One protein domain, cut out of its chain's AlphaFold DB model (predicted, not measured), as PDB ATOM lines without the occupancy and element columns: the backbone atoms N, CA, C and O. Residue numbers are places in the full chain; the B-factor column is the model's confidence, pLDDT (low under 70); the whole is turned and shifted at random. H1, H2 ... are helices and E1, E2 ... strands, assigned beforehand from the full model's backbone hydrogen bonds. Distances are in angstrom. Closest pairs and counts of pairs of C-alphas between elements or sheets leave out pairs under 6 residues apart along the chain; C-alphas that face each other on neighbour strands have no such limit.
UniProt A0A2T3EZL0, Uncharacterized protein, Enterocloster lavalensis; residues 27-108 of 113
ATOM      1  N   PHE A  27     147.825 150.585 125.904       66.50
ATOM      2  CA  PHE A  27     146.545 150.794 126.582       66.50
ATOM      3  C   PHE A  27     145.413 150.054 125.862       66.50
ATOM      4  O   PHE A  27     145.423 149.972 124.638       66.50
ATOM      5  N   THR A  28     144.418 149.567 126.597       70.00
ATOM      6  CA  THR A  28     143.132 149.085 126.052       70.00
ATOM      7  C   THR A  28     141.981 149.663 126.875       70.00
ATOM      8  O   THR A  28     142.206 150.091 128.003       70.00
ATOM      9  N   TRP A  29     140.761 149.709 126.338       67.88
ATOM     10  CA  TRP A  29     139.592 150.243 127.050       67.88
ATOM     11  C   TRP A  29     138.311 149.487 126.684       67.88
ATOM     12  O   TRP A  29     138.258 148.882 125.615       67.88
ATOM     13  N   ASN A  30     137.299 149.533 127.557       66.50
ATOM     14  CA  ASN A  30     135.976 148.932 127.351       66.50
ATOM     15  C   ASN A  30     134.871 149.811 127.988       66.50
ATOM     16  O   ASN A  30     135.070 150.306 129.099       66.50
ATOM     17  N   ARG A  31     133.700 149.940 127.339       70.75
ATOM     18  CA  ARG A  31     132.413 150.333 127.972       70.75
ATOM     19  C   ARG A  31     131.869 149.057 128.637       70.75
ATOM     20  O   ARG A  31     131.804 148.026 127.969       70.75
ATOM     21  N   ILE A  32     131.632 149.078 129.951       70.19
ATOM     22  CA  ILE A  32     131.316 147.886 130.763       70.19
ATOM     23  C   ILE A  32     129.801 147.705 130.883       70.19
ATOM     24  O   ILE A  32     129.281 146.650 130.531       70.19
ATOM     25  N   THR A  33     129.116 148.746 131.361       69.88
ATOM     26  CA  THR A  33     127.656 148.869 131.411       69.88
ATOM     27  C   THR A  33     127.258 150.309 131.100       69.88
ATOM     28  O   THR A  33     128.104 151.206 131.007       69.88
ATOM     29  N   GLU A  34     125.963 150.496 130.901       63.44
ATOM     30  CA  GLU A  34     125.314 151.754 130.578       63.44
ATOM     31  C   GLU A  34     123.917 151.679 131.183       63.44
ATOM     32  O   GLU A  34     123.095 150.867 130.756       63.44
ATOM     33  N   ASP A  35     123.698 152.459 132.235       58.31
ATOM     34  CA  ASP A  35     122.537 152.344 133.109       58.31
ATOM     35  C   ASP A  35     121.936 153.746 133.341       58.31
ATOM     36  O   ASP A  35     122.683 154.683 133.643       58.31
ATOM     37  N   PRO A  36     120.607 153.942 133.225       52.72
ATOM     38  CA  PRO A  36     119.976 155.214 133.574       52.72
ATOM     39  C   PRO A  36     120.086 155.433 135.090       52.72
ATOM     40  O   PRO A  36     119.651 154.585 135.875       52.72
ATOM     41  N   GLY A  37     120.675 156.550 135.521       54.12
ATOM     42  CA  GLY A  37     121.122 156.701 136.906       54.12
ATOM     43  C   GLY A  37     121.142 158.141 137.400       54.12
ATOM     44  O   GLY A  37     122.084 158.877 137.126       54.12
ATOM     45  N   LEU A  38     120.148 158.478 138.228       54.06
ATOM     46  CA  LEU A  38     120.015 159.746 138.958       54.06
ATOM     47  C   LEU A  38     121.157 159.900 139.984       54.06
ATOM     48  O   LEU A  38     121.038 159.486 141.140       54.06
ATOM     49  N   THR A  39     122.279 160.456 139.540       56.16
ATOM     50  CA  THR A  39     123.563 160.535 140.258       56.16
ATOM     51  C   THR A  39     124.055 161.982 140.422       56.16
ATOM     52  O   THR A  39     124.946 162.243 141.232       56.16
ATOM     53  N   GLY A  40     123.477 162.916 139.665       52.56
ATOM     54  CA  GLY A  40     123.698 164.355 139.686       52.56
ATOM     55  C   GLY A  40     122.568 165.102 140.396       52.56
ATOM     56  O   GLY A  40     122.422 165.008 141.616       52.56
ATOM     57  N   ASN A  41     121.814 165.913 139.649       50.72
ATOM     58  CA  ASN A  41     120.836 166.856 140.203       50.72
ATOM     59  C   ASN A  41     119.383 166.343 140.162       50.72
ATOM     60  O   ASN A  41     118.548 166.843 140.920       50.72
ATOM     61  N   GLY A  42     119.086 165.336 139.332       52.50
ATOM     62  CA  GLY A  42     117.768 164.694 139.259       52.50
ATOM     63  C   GLY A  42     116.644 165.538 138.639       52.50
ATOM     64  O   GLY A  42     115.474 165.186 138.792       52.50
ATOM     65  N   GLY A  43     116.973 166.643 137.967       52.56
ATOM     66  CA  GLY A  43     116.040 167.443 137.168       52.56
ATOM     67  C   GLY A  43     115.885 166.964 135.719       52.56
ATOM     68  O   GLY A  43     114.870 167.265 135.095       52.56
ATOM     69  N   GLU A  44     116.859 166.210 135.200       58.16
ATOM     70  CA  GLU A  44     116.936 165.745 133.807       58.16
ATOM     71  C   GLU A  44     117.299 164.247 133.740       58.16
ATOM     72  O   GLU A  44     117.556 163.607 134.765       58.16
ATOM     73  N   THR A  45     117.271 163.655 132.540       59.56
ATOM     74  CA  THR A  45     117.666 162.251 132.339       59.56
ATOM     75  C   THR A  45     119.190 162.145 132.322       59.56
ATOM     76  O   THR A  45     119.853 162.694 131.446       59.56
ATOM     77  N   GLU A  46     119.742 161.414 133.288       64.69
ATOM     78  CA  GLU A  46     121.182 161.200 133.444       64.69
ATOM     79  C   GLU A  46     121.536 159.744 133.089       64.69
ATOM     80  O   GLU A  46     120.985 158.798 133.669       64.69
ATOM     81  N   THR A  47     122.471 159.549 132.156       72.06
ATOM     82  CA  THR A  47     122.966 158.223 131.747       72.06
ATOM     83  C   THR A  47     124.333 157.959 132.370       72.06
ATOM     84  O   THR A  47     125.265 158.746 132.213       72.06
ATOM     85  N   VAL A  48     124.486 156.840 133.084       76.38
ATOM     86  CA  VAL A  48     125.740 156.474 133.755       76.38
ATOM     87  C   VAL A  48     126.461 155.404 132.950       76.38
ATOM     88  O   VAL A  48     126.038 154.251 132.872       76.38
ATOM     89  N   VAL A  49     127.599 155.783 132.378       80.00
ATOM     90  CA  VAL A  49     128.427 154.928 131.529       80.00
ATOM     91  C   VAL A  49     129.622 154.427 132.321       80.00
ATOM     92  O   VAL A  49     130.524 155.201 132.653       80.00
ATOM     93  N   GLN A  50     129.681 153.124 132.598       83.19
ATOM     94  CA  GLN A  50     130.836 152.531 133.267       83.19
ATOM     95  C   GLN A  50     131.947 152.203 132.257       83.19
ATOM     96  O   GLN A  50     131.726 151.547 131.239       83.19
ATOM     97  N   LEU A  51     133.174 152.625 132.557       83.69
ATOM     98  CA  LEU A  51     134.355 152.532 131.701       83.69
ATOM     99  C   LEU A  51     135.513 151.816 132.414       83.69
ATOM    100  O   LEU A  51     135.799 152.049 133.593       83.69
ATOM    101  N   GLN A  52     136.223 150.973 131.664       86.19
ATOM    102  CA  GLN A  52     137.497 150.362 132.051       86.19
ATOM    103  C   GLN A  52     138.606 150.838 131.111       86.19
ATOM    104  O   GLN A  52     138.433 150.818 129.894       86.19
ATOM    105  N   ILE A  53     139.773 151.183 131.659       85.56
ATOM    106  CA  ILE A  53     141.025 151.399 130.921       85.56
ATOM    107  C   ILE A  53     142.111 150.507 131.530       85.56
ATOM    108  O   ILE A  53     142.411 150.604 132.717       85.56
ATOM    109  N   ASP A  54     142.741 149.661 130.721       85.62
ATOM    110  CA  ASP A  54     143.878 148.832 131.118       85.62
ATOM    111  C   ASP A  54     145.195 149.398 130.584       85.62
ATOM    112  O   ASP A  54     145.309 149.768 129.416       85.62
ATOM    113  N   VAL A  55     146.214 149.399 131.440       85.88
ATOM    114  CA  VAL A  55     147.589 149.811 131.137       85.88
ATOM    115  C   VAL A  55     148.498 148.588 131.183       85.88
ATOM    116  O   VAL A  55     148.609 147.957 132.232       85.88
ATOM    117  N   TRP A  56     149.177 148.257 130.088       84.38
ATOM    118  CA  TRP A  56     149.971 147.029 129.958       84.38
ATOM    119  C   TRP A  56     151.473 147.313 129.845       84.38
ATOM    120  O   TRP A  56     151.873 148.279 129.198       84.38
ATOM    121  N   GLY A  57     152.334 146.460 130.411       82.00
ATOM    122  CA  GLY A  57     153.789 146.596 130.253       82.00
ATOM    123  C   GLY A  57     154.630 145.543 130.982       82.00
ATOM    124  O   GLY A  57     154.178 144.903 131.927       82.00
ATOM    125  N   ARG A  58     155.893 145.357 130.562       82.56
ATOM    126  CA  ARG A  58     156.798 144.346 131.163       82.56
ATOM    127  C   ARG A  58     157.238 144.690 132.592       82.56
ATOM    128  O   ARG A  58     157.483 143.788 133.388       82.56
ATOM    129  N   LYS A  59     157.363 145.979 132.929       85.75
ATOM    130  CA  LYS A  59     157.790 146.450 134.256       85.75
ATOM    131  C   LYS A  59     156.594 146.964 135.056       85.75
ATOM    132  O   LYS A  59     155.881 147.858 134.605       85.75
ATOM    133  N   ARG A  60     156.442 146.472 136.290       88.69
ATOM    134  CA  ARG A  60     155.400 146.924 137.227       88.69
ATOM    135  C   ARG A  60     155.469 148.428 137.507       88.69
ATOM    136  O   ARG A  60     154.429 149.065 137.592       88.69
ATOM    137  N   GLY A  61     156.676 148.989 137.644       86.69
ATOM    138  CA  GLY A  61     156.880 150.417 137.918       86.69
ATOM    139  C   GLY A  61     156.299 151.314 136.822       86.69
ATOM    140  O   GLY A  61     155.511 152.207 137.117       86.69
ATOM    141  N   ASP A  62     156.621 151.017 135.563       83.00
ATOM    142  CA  ASP A  62     156.136 151.744 134.387       83.00
ATOM    143  C   ASP A  62     154.597 151.719 134.327       83.00
ATOM    144  O   ASP A  62     153.962 152.766 134.208       83.00
ATOM    145  N   VAL A  63     153.987 150.541 134.515       85.12
ATOM    146  CA  VAL A  63     152.521 150.362 134.550       85.12
ATOM    147  C   VAL A  63     151.877 151.117 135.719       85.12
ATOM    148  O   VAL A  63     150.864 151.789 135.532       85.12
ATOM    149  N   VAL A  64     152.468 151.069 136.917       89.25
ATOM    150  CA  VAL A  64     151.987 151.819 138.092       89.25
ATOM    151  C   VAL A  64     152.042 153.328 137.844       89.25
ATOM    152  O   VAL A  64     151.079 154.028 138.160       89.25
ATOM    153  N   ASN A  65     153.127 153.830 137.255       84.94
ATOM    154  CA  ASN A  65     153.305 155.252 136.966       84.94
ATOM    155  C   ASN A  65     152.329 155.740 135.887       84.94
ATOM    156  O   ASN A  65     151.651 156.747 136.098       84.94
ATOM    157  N   MET A  66     152.188 155.005 134.780       82.19
ATOM    158  CA  MET A  66     151.257 155.358 133.705       82.19
ATOM    159  C   MET A  66     149.791 155.262 134.153       82.19
ATOM    160  O   MET A  66     149.011 156.160 133.848       82.19
ATOM    161  N   ALA A  67     149.413 154.255 134.951       85.12
ATOM    162  CA  ALA A  67     148.055 154.155 135.495       85.12
ATOM    163  C   ALA A  67     147.733 155.273 136.505       85.12
ATOM    164  O   ALA A  67     146.624 155.805 136.514       85.12
ATOM    165  N   ARG A  68     148.709 155.690 137.325       85.50
ATOM    166  CA  ARG A  68     148.568 156.859 138.216       85.50
ATOM    167  C   ARG A  68     148.421 158.168 137.439       85.50
ATOM    168  O   ARG A  68     147.663 159.032 137.873       85.50
ATOM    169  N   LEU A  69     149.124 158.315 136.316       83.56
ATOM    170  CA  LEU A  69     148.988 159.470 135.427       83.56
ATOM    171  C   LEU A  69     147.607 159.486 134.757       83.56
ATOM    172  O   LEU A  69     146.925 160.501 134.836       83.56
ATOM    173  N   ALA A  70     147.150 158.356 134.210       79.81
ATOM    174  CA  ALA A  70     145.807 158.226 133.642       79.81
ATOM    175  C   ALA A  70     144.703 158.538 134.673       79.81
ATOM    176  O   ALA A  70     143.823 159.341 134.382       79.81
ATOM    177  N   LYS A  71     144.796 158.024 135.912       84.62
ATOM    178  CA  LYS A  71     143.873 158.393 137.006       84.62
ATOM    179  C   LYS A  71     143.821 159.904 137.256       84.62
ATOM    180  O   LYS A  71     142.736 160.432 137.464       84.62
ATOM    181  N   ARG A  72     144.963 160.601 137.262       80.62
ATOM    182  CA  ARG A  72     144.994 162.060 137.478       80.62
ATOM    183  C   ARG A  72     144.315 162.843 136.356       80.62
ATOM    184  O   ARG A  72     143.752 163.886 136.648       80.62
ATOM    185  N   LEU A  73     144.388 162.350 135.119       78.81
ATOM    186  CA  LEU A  73     143.691 162.945 133.978       78.81
ATOM    187  C   LEU A  73     142.183 162.702 134.082       78.81
ATOM    188  O   LEU A  73     141.432 163.662 134.044       78.81
ATOM    189  N   ILE A  74     141.754 161.458 134.330       79.44
ATOM    190  CA  ILE A  74     140.330 161.111 134.492       79.44
ATOM    191  C   ILE A  74     139.674 161.981 135.576       79.44
ATOM    192  O   ILE A  74     138.664 162.602 135.304       79.44
ATOM    193  N   VAL A  75     140.292 162.115 136.760       79.94
ATOM    194  CA  VAL A  75     139.782 162.958 137.872       79.94
ATOM    195  C   VAL A  75     139.658 164.451 137.520       79.94
ATOM    196  O   VAL A  75     138.984 165.183 138.240       79.94
ATOM    197  N   ALA A  76     140.325 164.922 136.464       76.81
ATOM    198  CA  ALA A  76     140.236 166.309 136.013       76.81
ATOM    199  C   ALA A  76     139.110 166.544 134.990       76.81
ATOM    200  O   ALA A  76     138.754 167.699 134.764       76.81
ATOM    201  N   GLU A  77     138.549 165.487 134.395       77.56
ATOM    202  CA  GLU A  77     137.413 165.599 133.480       77.56
ATOM    203  C   GLU A  77     136.100 165.736 134.279       77.56
ATOM    204  O   GLU A  77     135.871 164.962 135.221       77.56
ATOM    205  N   PRO A  78     135.224 166.698 133.929       74.31
ATOM    206  CA  PRO A  78     133.943 166.878 134.601       74.31
ATOM    207  C   PRO A  78     133.042 165.655 134.391       74.31
ATOM    208  O   PRO A  78     133.248 164.861 133.476       74.31
ATOM    209  N   TYR A  79     132.042 165.495 135.260       78.62
ATOM    210  CA  TYR A  79     131.096 164.372 135.211       78.62
ATOM    211  C   TYR A  79     131.744 162.975 135.288       78.62
ATOM    212  O   TYR A  79     131.121 161.977 134.927       78.62
ATOM    213  N   THR A  80     132.989 162.859 135.762       79.31
ATOM    214  CA  THR A  80     133.625 161.564 136.039       79.31
ATOM    215  C   THR A  80     133.630 161.244 137.530       79.31
ATOM    216  O   THR A  80     133.804 162.098 138.400       79.31
ATOM    217  N   THR A  81     133.447 159.965 137.842       83.56
ATOM    218  CA  THR A  81     133.595 159.429 139.200       83.56
ATOM    219  C   THR A  81     135.059 159.101 139.502       83.56
ATOM    220  O   THR A  81     135.865 158.858 138.602       83.56
ATOM    221  N   VAL A  82     135.434 159.071 140.787       85.19
ATOM    222  CA  VAL A  82     136.833 158.851 141.195       85.19
ATOM    223  C   VAL A  82     137.314 157.445 140.776       85.19
ATOM    224  O   VAL A  82     136.878 156.456 141.367       85.19
ATOM    225  N   PRO A  83     138.278 157.318 139.842       87.81
ATOM    226  CA  PRO A  83     138.674 156.036 139.268       87.81
ATOM    227  C   PRO A  83     139.374 155.133 140.286       87.81
ATOM    228  O   PRO A  83     140.308 155.549 140.984       87.81
ATOM    229  N   VAL A  84     138.989 153.861 140.323       92.19
ATOM    230  CA  VAL A  84     139.637 152.809 141.118       92.19
ATOM    231  C   VAL A  84     140.712 152.136 140.266       92.19
ATOM    232  O   VAL A  84     140.438 151.753 139.134       92.19
ATOM    233  N   ILE A  85     141.930 151.972 140.797       92.12
ATOM    234  CA  ILE A  85     143.009 151.233 140.116       92.12
ATOM    235  C   ILE A  85     143.261 149.909 140.837       92.12
ATOM    236  O   ILE A  85     143.500 149.897 142.046       92.12
ATOM    237  N   SER A  86     143.306 148.816 140.082       94.50
ATOM    238  CA  SER A  86     143.846 147.522 140.510       94.50
ATOM    239  C   SER A  86     145.051 147.129 139.645       94.50
ATOM    240  O   SER A  86     145.246 147.658 138.550       94.50
ATOM    241  N   TYR A  87     145.893 146.218 140.141       93.44
ATOM    242  CA  TYR A  87     147.079 145.748 139.420       93.44
ATOM    243  C   TYR A  87     147.145 144.222 139.417       93.44
ATOM    244  O   TYR A  87     147.134 143.604 140.481       93.44
ATOM    245  N   GLY A  88     147.280 143.635 138.231       92.50
ATOM    246  CA  GLY A  88     147.484 142.203 138.023       92.50
ATOM    247  C   GLY A  88     148.745 141.913 137.209       92.50
ATOM    248  O   GLY A  88     149.371 142.818 136.650       92.50
ATOM    249  N   TYR A  89     149.102 140.636 137.124       88.19
ATOM    250  CA  TYR A  89     150.112 140.134 136.198       88.19
ATOM    251  C   TYR A  89     149.489 139.016 135.366       88.19
ATOM    252  O   TYR A  89     149.049 138.006 135.913       88.19
ATOM    253  N   ASP A  90     149.433 139.211 134.053       82.56
ATOM    254  CA  ASP A  90     149.036 138.172 133.116       82.56
ATOM    255  C   ASP A  90     150.212 137.212 132.908       82.56
ATOM    256  O   ASP A  90     151.250 137.571 132.345       82.56
ATOM    257  N   VAL A  91     150.034 135.975 133.369       78.50
ATOM    258  CA  VAL A  91     151.017 134.893 133.242       78.50
ATOM    259  C   VAL A  91     151.174 134.394 131.803       78.50
ATOM    260  O   VAL A  91     152.249 133.897 131.461       78.50
ATOM    261  N   ASN A  92     150.153 134.566 130.957       77.06
ATOM    262  CA  ASN A  92     150.152 134.121 129.565       77.06
ATOM    263  C   ASN A  92     150.891 135.135 128.682       77.06
ATOM    264  O   ASN A  92     151.880 134.789 128.037       77.06
ATOM    265  N   GLY A  93     150.476 136.406 128.718       71.62
ATOM    266  CA  GLY A  93     151.159 137.509 128.037       71.62
ATOM    267  C   GLY A  93     152.511 137.891 128.653       71.62
ATOM    268  O   GLY A  93     153.328 138.522 127.985       71.62
ATOM    269  N   LYS A  94     152.776 137.490 129.907       81.56
ATOM    270  CA  LYS A  94     153.960 137.857 130.712       81.56
ATOM    271  C   LYS A  94     154.093 139.375 130.896       81.56
ATOM    272  O   LYS A  94     155.165 139.964 130.720       81.56
ATOM    273  N   LEU A  95     152.971 140.011 131.238       85.44
ATOM    274  CA  LEU A  95     152.814 141.463 131.349       85.44
ATOM    275  C   LEU A  95     152.126 141.856 132.657       85.44
ATOM    276  O   LEU A  95     151.189 141.205 133.108       85.44
ATOM    277  N   TRP A  96     152.541 142.983 133.229       88.94
ATOM    278  CA  TRP A  96     151.752 143.677 134.242       88.94
ATOM    279  C   TRP A  96     150.591 144.410 133.577       88.94
ATOM    280  O   TRP A  96     150.774 145.029 132.526       88.94
ATOM    281  N   ARG A  97     149.426 144.373 134.226       89.56
ATOM    282  CA  ARG A  97     148.221 145.120 133.859       89.56
ATOM    283  C   ARG A  97     147.810 146.026 135.017       89.56
ATOM    284  O   ARG A  97     147.724 145.564 136.153       89.56
ATOM    285  N   GLY A  98     147.565 147.302 134.745       90.94
ATOM    286  CA  GLY A  98     146.909 148.236 135.657       90.94
ATOM    287  C   GLY A  98     145.510 148.536 135.143       90.94
ATOM    288  O   GLY A  98     145.391 149.249 134.155       90.94
ATOM    289  N   THR A  99     144.484 147.981 135.782       91.75
ATOM    290  CA  THR A  99     143.075 148.149 135.394       91.75
ATOM    291  C   THR A  99     142.482 149.330 136.153       91.75
ATOM    292  O   THR A  99     142.540 149.355 137.384       91.75
ATOM    293  N   ILE A 100     141.932 150.302 135.429       90.75
ATOM    294  CA  ILE A 100     141.367 151.555 135.935       90.75
ATOM    295  C   ILE A 100     139.872 151.573 135.612       90.75
ATOM    296  O   ILE A 100     139.518 151.623 134.439       90.75
ATOM    297  N   ASN A 101     139.014 151.574 136.630       89.88
ATOM    298  CA  ASN A 101     137.558 151.569 136.464       89.88
ATOM    299  C   ASN A 101     136.949 152.868 136.998       89.88
ATOM    300  O   ASN A 101     137.287 153.287 138.108       89.88
ATOM    301  N   PHE A 102     136.050 153.478 136.231       87.81
ATOM    302  CA  PHE A 102     135.293 154.682 136.586       87.81
ATOM    303  C   PHE A 102     133.995 154.737 135.789       87.81
ATOM    304  O   PHE A 102     133.929 154.181 134.701       87.81
ATOM    305  N   SER A 103     132.988 155.432 136.298       84.62
ATOM    306  CA  SER A 103     131.839 155.865 135.499       84.62
ATOM    307  C   SER A 103     131.980 157.323 135.069       84.62
ATOM    308  O   SER A 103     132.525 158.138 135.824       84.62
ATOM    309  N   ASN A 104     131.460 157.641 133.889       83.19
ATOM    310  CA  ASN A 104     131.133 158.990 133.440       83.19
ATOM    311  C   ASN A 104     129.601 159.150 133.423       83.19
ATOM    312  O   ASN A 104     128.885 158.172 133.219       83.19
ATOM    313  N   ILE A 105     129.120 160.358 133.705       80.62
ATOM    314  CA  ILE A 105     127.710 160.742 133.646       80.62
ATOM    315  C   ILE A 105     127.532 161.563 132.363       80.62
ATOM    316  O   ILE A 105     128.221 162.565 132.171       80.62
ATOM    317  N   GLU A 106     126.651 161.105 131.483       77.06
ATOM    318  CA  GLU A 106     126.239 161.774 130.248       77.06
ATOM    319  C   GLU A 106     124.860 162.428 130.534       77.06
ATOM    320  O   GLU A 106     123.898 161.727 130.861       77.06
ATOM    321  N   GLU A 107     124.773 163.768 130.503       64.00
ATOM    322  CA  GLU A 107     123.521 164.541 130.669       64.00
ATOM    323  C   GLU A 107     122.832 164.707 129.293       64.00
ATOM    324  O   GLU A 107     123.470 165.149 128.332       64.00
ATOM    325  N   ASP A 108     121.546 164.348 129.166       55.31
ATOM    326  CA  ASP A 108     120.796 164.455 127.900       55.31
ATOM    327  C   ASP A 108     120.455 165.926 127.556       55.31
ATOM    328  O   ASP A 108     119.452 166.459 128.036       55.31
TER     329      ASP A 108
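Overview. This is residues 27 to 108 of the 113 residues of an uncharacterized protein of Enterocloster lavalensis (UniProt A0A2T3EZL0). Picture a long, narrow, twisted sheet of four strands, with the single helix H1 lying along one face, over E2 and E4, towards the end where E2 ends and E4 begins. The printed part has 82 residues, with E1, E2, H1, E3 and E4 in that order along it; the sheet's order is E1, E2, E4, E3, all antiparallel. The class is mixed, helices and strands. The whole is loose, with a radius of gyration of the C-alphas of 14.7 A, and spans 48 by 24 by 14 A, only just a rod.

Arrangement. Start at edge strand E1, residues 27 to 36, which forms a hairpin with E2, residues 46 to 57; look for N 30 and O 52, 2.9 A apart. Beside E2 you find inner strand E4, residues 95 to 107, antiparallel at 163 degrees, with N 51 and O 102 at 2.8 A. E4 forms a hairpin with edge strand E3, residues 84 to 90, where N 86 and O 99 are 2.9 A apart. E1 and E3 are apart. H1, residues 60 to 74, is on the sheet at a height of 8.5 A, giving two layers, a helix on one face of a sheet. On the local plane its line stands at 3 degrees to that of E4, along the strands; their closest C-alphas are those of Arg 60 and Trp 96, 5.7 A apart. E2, H1 and E3 make a split strand-helix-strand unit, two strands running the same way with E4 between them, with a right-handed crossover. In H1 every O i to N i+4 pair is within hydrogen-bond range.

Along the chain. Find C-alpha 27 at (146.545, 150.794, 126.582), where E1 begins its 27.8 A. E2 runs 35.9 A, H1 20.9 A from C-alpha 60 at (155.400, 146.924, 137.227), and E3 19.1 A. E4 runs 37.3 A to C-alpha 107 at (123.521, 164.541, 130.669).

Size, cuts and confidence. The C-alphas farthest apart, of Gly 43 and Lys 94, are 48.5 A apart. The printed part has no cut and no long link. Mean pLDDT of the printed part is 77.7; look for values under 70 at residues 27, 29 to 30, 33 to 46 and 107 to 108.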